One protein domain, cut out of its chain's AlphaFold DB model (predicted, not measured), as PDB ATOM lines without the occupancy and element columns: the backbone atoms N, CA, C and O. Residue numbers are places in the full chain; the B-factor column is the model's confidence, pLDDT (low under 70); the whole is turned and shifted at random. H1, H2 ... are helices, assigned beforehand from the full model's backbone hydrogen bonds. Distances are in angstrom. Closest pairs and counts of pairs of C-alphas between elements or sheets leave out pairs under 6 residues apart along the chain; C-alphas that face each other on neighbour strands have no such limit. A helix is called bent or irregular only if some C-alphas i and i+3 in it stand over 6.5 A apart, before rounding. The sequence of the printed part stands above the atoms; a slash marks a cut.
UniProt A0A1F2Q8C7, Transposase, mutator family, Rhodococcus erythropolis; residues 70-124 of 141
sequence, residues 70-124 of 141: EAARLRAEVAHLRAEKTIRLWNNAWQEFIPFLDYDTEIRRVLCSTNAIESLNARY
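Overview. This is residues 70 to 124 of the 141 residues of the protein "Transposase, mutator family" of Rhodococcus erythropolis (UniProt A0A1F2Q8C7). From its first residue the printed part runs as one long, free-standing helical arm, H1a, which bends sharply into the short arm H1b; two short helices, H2 and H3, then lead the chain round into an open hook. Contacts are few, and H1a makes most of the length. The 55 printed residues include three named helices in the order H1, H2, H3 and no named strand; the class is all helix. The whole is extended, with a radius of gyration of the C-alphas of 16.5 A and spans of 47 by 29 by 19 A.

Arrangement. Start with H1, residues 70 to 102, assigned as one helix by its hydrogen bonds but bent: C-alphas 92 and 95 are 7.3 A apart. Its arms H1a, residues 70 to 92, and H1b, residues 95 to 102, stand at a steep tilt of 69.8 degrees, only just short of about perpendicular. H1b is itself irregular, with C-alphas 96 and 99 6.8 A apart. Next, H2, residues 105 to 111, is close to H1b but not clearly touching; their closest C-alphas, of Phe 100 and Arg 108, are 7.7 A apart. They run opposite ways at a steep tilt of 52 degrees. H3, residues 114 to 123, is close to H2 but not clearly touching; their closest C-alphas, of Val 110 and Ala 116, are 7.4 A apart. They run the same way at a shallow tilt of 23 degrees. H1a is apart from H2 and H3, and H1b is apart from H3. Every O i to N i+4 pair is within hydrogen-bond range in H1a, H2 and H3; in H1b 0 of 4 are, beside 3 of 5 O i to N i+3 pairs.

Along the chain. Find C-alpha 70 at (33.077, 58.880, 37.754); H1a runs 32.8 A from there to C-alpha 92. H1b spans 12.7 A, H2 9.9 A and H3 14.0 A, ending at C-alpha 123, (3.182, 33.960, 20.679).

Size, cuts and confidence. The C-alphas farthest apart, of Glu 70 and Asp 104, are 48.5 A apart. The printed part has no cut, and both links are tight. Look for pLDDT under 70 at residues 116, 120 and 124.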
ATOM      1  N   GLU A  70      34.164  58.253  38.505       87.62
ATOM      2  CA  GLU A  70      33.077  58.880  37.754       87.62
ATOM      3  C   GLU A  70      32.110  57.828  37.193       87.62
ATOM      4  O   GLU A  70      30.892  57.946  37.351       87.62
ATOM      5  N   ALA A  71      32.630  56.742  36.614       89.88
ATOM      6  CA  ALA A  71      31.801  55.652  36.117       89.88
ATOM      7  C   ALA A  71      31.017  54.955  37.243       89.88
ATOM      8  O   ALA A  71      29.887  54.513  37.025       89.88
ATOM      9  N   ALA A  72      31.584  54.842  38.447       92.56
ATOM     10  CA  ALA A  72      30.876  54.326  39.614       92.56
ATOM     11  C   ALA A  72      29.752  55.274  40.061       92.56
ATOM     12  O   ALA A  72      28.620  54.820  40.246       92.56
ATOM     13  N   ARG A  73      30.020  56.585  40.148       94.00
ATOM     14  CA  ARG A  73      29.016  57.606  40.493       94.00
ATOM     15  C   ARG A  73      27.864  57.618  39.497       94.00
ATOM     16  O   ARG A  73      26.706  57.560  39.896       94.00
ATOM     17  N   LEU A  74      28.169  57.643  38.200       94.81
ATOM     18  CA  LEU A  74      27.150  57.653  37.149       94.81
ATOM     19  C   LEU A  74      26.305  56.376  37.161       94.81
ATOM     20  O   LEU A  74      25.095  56.443  36.961       94.81
ATOM     21  N   ARG A  75      26.901  55.207  37.435       95.75
ATOM     22  CA  ARG A  75      26.134  53.960  37.595       95.75
ATOM     23  C   ARG A  75      25.227  53.995  38.821       95.75
ATOM     24  O   ARG A  75      24.100  53.514  38.724       95.75
ATOM     25  N   ALA A  76      25.689  54.561  39.935       96.12
ATOM     26  CA  ALA A  76      24.872  54.738  41.131       96.12
ATOM     27  C   ALA A  76      23.692  55.685  40.867       96.12
ATOM     28  O   ALA A  76      22.557  55.350  41.197       96.12
ATOM     29  N   GLU A  77      23.936  56.802  40.181       95.75
ATOM     30  CA  GLU A  77      22.892  57.756  39.804       95.75
ATOM     31  C   GLU A  77      21.869  57.126  38.853       95.75
ATOM     32  O   GLU A  77      20.664  57.203  39.073       95.75
ATOM     33  N   VAL A  78      22.327  56.404  37.827       97.69
ATOM     34  CA  VAL A  78      21.430  55.673  36.923       97.69
ATOM     35  C   VAL A  78      20.618  54.619  37.678       97.69
ATOM     36  O   VAL A  78      19.434  54.447  37.386       97.69
ATOM     37  N   ALA A  79      21.217  53.907  38.635       96.88
ATOM     38  CA  ALA A  79      20.497  52.942  39.461       96.88
ATOM     39  C   ALA A  79      19.426  53.626  40.325       96.88
ATOM     40  O   ALA A  79      18.291  53.150  40.366       96.88
ATOM     41  N   HIS A  80      19.756  54.765  40.938       96.12
ATOM     42  CA  HIS A  80      18.827  55.573  41.723       96.12
ATOM     43  C   HIS A  80      17.651  56.072  40.873       96.12
ATOM     44  O   HIS A  80      16.495  55.790  41.183       96.12
ATOM     45  N   LEU A  81      17.935  56.713  39.737       96.94
ATOM     46  CA  LEU A  81      16.912  57.223  38.822       96.94
ATOM     47  C   LEU A  81      16.022  56.106  38.266       96.94
ATOM     48  O   LEU A  81      14.815  56.287  38.088       96.94
ATOM     49  N   ARG A  82      16.589  54.924  37.998       95.62
ATOM     50  CA  ARG A  82      15.805  53.749  37.590       95.62
ATOM     51  C   ARG A  82      14.888  53.267  38.708       95.62
ATOM     52  O   ARG A  82      13.728  52.981  38.425       95.62
ATOM     53  N   ALA A  83      15.375  53.193  39.945       95.50
ATOM     54  CA  ALA A  83      14.555  52.818  41.092       95.50
ATOM     55  C   ALA A  83      13.406  53.816  41.299       95.50
ATOM     56  O   ALA A  83      12.251  53.408  41.416       95.50
ATOM     57  N   GLU A  84      13.696  55.116  41.234       97.12
ATOM     58  CA  GLU A  84      12.690  56.167  41.349       97.12
ATOM     59  C   GLU A  84      11.628  56.064  40.246       97.12
ATOM     60  O   GLU A  84      10.429  56.135  40.521       97.12
ATOM     61  N   LYS A  85      12.038  55.826  38.993       96.75
ATOM     62  CA  LYS A  85      11.105  55.610  37.881       96.75
ATOM     63  C   LYS A  85      10.198  54.403  38.129       96.75
ATOM     64  O   LYS A  85       8.996  54.503  37.894       96.75
ATOM     65  N   THR A  86      10.746  53.287  38.608       95.62
ATOM     66  CA  THR A  86       9.964  52.086  38.942       95.62
ATOM     67  C   THR A  86       8.949  52.366  40.049       95.62
ATOM     68  O   THR A  86       7.789  51.984  39.910       95.62
ATOM     69  N   ILE A  87       9.347  53.079  41.107       95.62
ATOM     70  CA  ILE A  87       8.450  53.470  42.206       95.62
ATOM     71  C   ILE A  87       7.320  54.362  41.686       95.62
ATOM     72  O   ILE A  87       6.156  54.130  41.996       95.62
ATOM     73  N   ARG A  88       7.641  55.358  40.852       96.25
ATOM     74  CA  ARG A  88       6.641  56.249  40.244       96.25
ATOM     75  C   ARG A  88       5.647  55.483  39.368       96.25
ATOM     76  O   ARG A  88       4.450  55.729  39.464       96.25
ATOM     77  N   LEU A  89       6.128  54.550  38.543       96.75
ATOM     78  CA  LEU A  89       5.267  53.698  37.716       96.75
ATOM     79  C   LEU A  89       4.301  52.875  38.576       96.75
ATOM     80  O   LEU A  89       3.105  52.864  38.300       96.75
ATOM     81  N   TRP A  90       4.804  52.245  39.639       95.50
ATOM     82  CA  TRP A  90       3.976  51.466  40.558       95.50
ATOM     83  C   TRP A  90       2.960  52.320  41.311       95.50
ATOM     84  O   TRP A  90       1.800  51.935  41.385       95.50
ATOM     85  N   ASN A  91       3.352  53.494  41.812       96.12
ATOM     86  CA  ASN A  91       2.431  54.409  42.493       96.12
ATOM     87  C   ASN A  91       1.272  54.837  41.589       96.12
ATOM     88  O   ASN A  91       0.129  54.875  42.037       96.12
ATOM     89  N   ASN A  92       1.557  55.120  40.317       96.06
ATOM     90  CA  ASN A  92       0.532  55.513  39.355       96.06
ATOM     91  C   ASN A  92      -0.421  54.354  39.024       96.06
ATOM     92  O   ASN A  92      -1.619  54.574  38.896       96.06
ATOM     93  N   ALA A  93       0.097  53.128  38.916       93.19
ATOM     94  CA  ALA A  93      -0.692  51.941  38.583       93.19
ATOM     95  C   ALA A  93      -1.372  51.279  39.799       93.19
ATOM     96  O   ALA A  93      -2.190  50.376  39.634       93.19
ATOM     97  N   TRP A  94      -1.047  51.696  41.028       94.56
ATOM     98  CA  TRP A  94      -1.453  50.980  42.240       94.56
ATOM     99  C   TRP A  94      -2.972  50.854  42.383       94.56
ATOM    100  O   TRP A  94      -3.463  49.784  42.726       94.56
ATOM    101  N   GLN A  95      -3.725  51.912  42.067       95.38
ATOM    102  CA  GLN A  95      -5.190  51.889  42.166       95.38
ATOM    103  C   GLN A  95      -5.835  50.882  41.205       95.38
ATOM    104  O   GLN A  95      -6.826  50.249  41.557       95.38
ATOM    105  N   GLU A  96      -5.248  50.689  40.026       92.81
ATOM    106  CA  GLU A  96      -5.703  49.700  39.046       92.81
ATOM    107  C   GLU A  96      -5.282  48.274  39.434       92.81
ATOM    108  O   GLU A  96      -5.945  47.306  39.067       92.81
ATOM    109  N   PHE A  97      -4.201  48.135  40.209       90.94
ATOM    110  CA  PHE A  97      -3.701  46.849  40.689       90.94
ATOM    111  C   PHE A  97      -4.456  46.316  41.918       90.94
ATOM    112  O   PHE A  97      -4.540  45.104  42.090       90.94
ATOM    113  N   ILE A  98      -5.035  47.172  42.768       93.06
ATOM    114  CA  ILE A  98      -5.726  46.740  44.001       93.06
ATOM    115  C   ILE A  98      -6.783  45.641  43.756       93.06
ATOM    116  O   ILE A  98      -6.716  44.634  44.458       93.06
ATOM    117  N   PRO A  99      -7.692  45.737  42.760       93.25
ATOM    118  CA  PRO A  99      -8.683  44.685  42.501       93.25
ATOM    119  C   PRO A  99      -8.078  43.307  42.196       93.25
ATOM    120  O   PRO A  99      -8.697  42.280  42.464       93.25
ATOM    121  N   PHE A 100      -6.847  43.246  41.673       88.81
ATOM    122  CA  PHE A 100      -6.145  41.974  41.473       88.81
ATOM    123  C   PHE A 100      -5.818  41.266  42.805       88.81
ATOM    124  O   PHE A 100      -5.730  40.037  42.867       88.81
ATOM    125  N   LEU A 101      -5.672  42.018  43.897       92.19
ATOM    126  CA  LEU A 101      -5.415  41.474  45.230       92.19
ATOM    127  C   LEU A 101      -6.666  40.893  45.909       92.19
ATOM    128  O   LEU A 101      -6.529  40.270  46.961       92.19
ATOM    129  N   ASP A 102      -7.843  40.993  45.295       93.81
ATOM    130  CA  ASP A 102      -9.056  40.335  45.795       93.81
ATOM    131  C   ASP A 102      -9.220  38.895  45.268       93.81
ATOM    132  O   ASP A 102     -10.004  38.123  45.816       93.81
ATOM    133  N   TYR A 103      -8.462  38.481  44.242       91.81
ATOM    134  CA  TYR A 103      -8.492  37.097  43.744       91.81
ATOM    135  C   TYR A 103      -7.863  36.099  44.726       91.81
ATOM    136  O   TYR A 103      -6.879  36.409  45.396       91.81
ATOM    137  N   ASP A 104      -8.341  34.852  44.736       94.69
ATOM    138  CA  ASP A 104      -7.721  33.767  45.505       94.69
ATOM    139  C   ASP A 104      -6.234  33.565  45.166       94.69
ATOM    140  O   ASP A 104      -5.772  33.792  44.041       94.69
ATOM    141  N   THR A 105      -5.464  33.069  46.138       91.88
ATOM    142  CA  THR A 105      -4.013  32.855  45.993       91.88
ATOM    143  C   THR A 105      -3.650  31.934  44.833       91.88
ATOM    144  O   THR A 105      -2.633  32.164  44.179       91.88
ATOM    145  N   GLU A 106      -4.477  30.928  44.545       92.25
ATOM    146  CA  GLU A 106      -4.253  30.009  43.424       92.25
ATOM    147  C   GLU A 106      -4.461  30.703  42.070       92.25
ATOM    148  O   GLU A 106      -3.660  30.520  41.155       92.25
ATOM    149  N   ILE A 107      -5.461  31.585  41.965       88.50
ATOM    150  CA  ILE A 107      -5.713  32.385  40.757       88.50
ATOM    151  C   ILE A 107      -4.561  33.374  40.532       88.50
ATOM    152  O   ILE A 107      -4.022  33.462  39.426       88.50
ATOM    153  N   ARG A 108      -4.109  34.063  41.588       91.25
ATOM    154  CA  ARG A 108      -2.959  34.977  41.503       91.25
ATOM    155  C   ARG A 108      -1.672  34.265  41.102       91.25
ATOM    156  O   ARG A 108      -0.913  34.808  40.307       91.25
ATOM    157  N   ARG A 109      -1.424  33.049  41.605       88.94
ATOM    158  CA  ARG A 109      -0.236  32.256  41.245       88.94
ATOM    159  C   ARG A 109      -0.211  31.929  39.752       88.94
ATOM    160  O   ARG A 109       0.850  32.009  39.142       88.94
ATOM    161  N   VAL A 110      -1.359  31.587  39.168       87.38
ATOM    162  CA  VAL A 110      -1.471  31.311  37.728       87.38
ATOM    163  C   VAL A 110      -1.261  32.587  36.907       87.38
ATOM    164  O   VAL A 110      -0.443  32.582  35.987       87.38
ATOM    165  N   LEU A 111      -1.931  33.688  37.260       82.50
ATOM    166  CA  LEU A 111      -1.840  34.962  36.529       82.50
ATOM    167  C   LEU A 111      -0.459  35.629  36.634       82.50
ATOM    168  O   LEU A 111       0.024  36.180  35.651       82.50
ATOM    169  N   CYS A 112       0.202  35.543  37.792       82.69
ATOM    170  CA  CYS A 112       1.571  36.034  37.991       82.69
ATOM    171  C   CYS A 112       2.650  35.029  37.568       82.69
ATOM    172  O   CYS A 112       3.834  35.294  37.783       82.69
ATOM    173  N   SER A 113       2.289  33.870  37.008       85.56
ATOM    174  CA  SER A 113       3.301  32.925  36.544       85.56
ATOM    175  C   SER A 113       4.032  33.503  35.331       85.56
ATOM    176  O   SER A 113       3.425  33.823  34.305       85.56
ATOM    177  N   THR A 114       5.359  33.617  35.432       74.81
ATOM    178  CA  THR A 114       6.207  34.112  34.338       74.81
ATOM    179  C   THR A 114       6.012  33.269  33.083       74.81
ATOM    180  O   THR A 114       5.902  33.819  32.000       74.81
ATOM    181  N   ASN A 115       5.811  31.956  33.235       73.25
ATOM    182  CA  ASN A 115       5.558  31.034  32.127       73.25
ATOM    183  C   ASN A 115       4.300  31.384  31.313       73.25
ATOM    184  O   ASN A 115       4.318  31.244  30.093       73.25
ATOM    185  N   ALA A 116       3.203  31.824  31.946       67.44
ATOM    186  CA  ALA A 116       1.979  32.177  31.223       67.44
ATOM    187  C   ALA A 116       2.153  33.475  30.421       67.44
ATOM    188  O   ALA A 116       1.771  33.544  29.253       67.44
ATOM    189  N   ILE A 117       2.793  34.474  31.031       70.69
ATOM    190  CA  ILE A 117       3.060  35.776  30.411       70.69
ATOM    191  C   ILE A 117       4.122  35.645  29.308       70.69
ATOM    192  O   ILE A 117       3.937  36.149  28.203       70.69
ATOM    193  N   GLU A 118       5.210  34.917  29.563       79.62
ATOM    194  CA  GLU A 118       6.266  34.635  28.585       79.62
ATOM    195  C   GLU A 118       5.733  33.815  27.411       79.62
ATOM    196  O   GLU A 118       6.035  34.131  26.264       79.62
ATOM    197  N   SER A 119       4.887  32.810  27.659       72.81
ATOM    198  CA  SER A 119       4.271  32.019  26.588       72.81
ATOM    199  C   SER A 119       3.305  32.837  25.724       72.81
ATOM    200  O   SER A 119       3.130  32.535  24.539       72.81
ATOM    201  N   LEU A 120       2.681  33.873  26.291       66.56
ATOM    202  CA  LEU A 120       1.851  34.818  25.550       66.56
ATOM    203  C   LEU A 120       2.711  35.792  24.729       66.56
ATOM    204  O   LEU A 120       2.473  35.942  23.533       66.56
ATOM    205  N   ASN A 121       3.762  36.368  25.323       73.06
ATOM    206  CA  ASN A 121       4.708  37.258  24.635       73.06
ATOM    207  C   ASN A 121       5.500  36.543  23.528       73.06
ATOM    208  O   ASN A 121       5.802  37.140  22.497       73.06
ATOM    209  N   ALA A 122       5.807  35.257  23.709       77.31
ATOM    210  CA  ALA A 122       6.443  34.421  22.694       77.31
ATOM    211  C   ALA A 122       5.512  34.141  21.503       77.31
ATOM    212  O   ALA A 122       5.984  33.958  20.383       77.31
ATOM    213  N   ARG A 123       4.192  34.112  21.735       75.56
ATOM    214  CA  ARG A 123       3.182  33.960  20.679       75.56
ATOM    215  C   ARG A 123       2.853  35.272  19.977       75.56
ATOM    216  O   ARG A 123       2.568  35.245  18.784       75.56
ATOM    217  N   TYR A 124       2.912  36.393  20.691       69.88
ATOM    218  CA  TYR A 124       2.573  37.712  20.164       69.88
ATOM    219  C   TYR A 124       3.640  38.745  20.545       69.88
ATOM    220  O   TYR A 124       3.471  39.488  21.514       69.88
TER     221      TYR A 124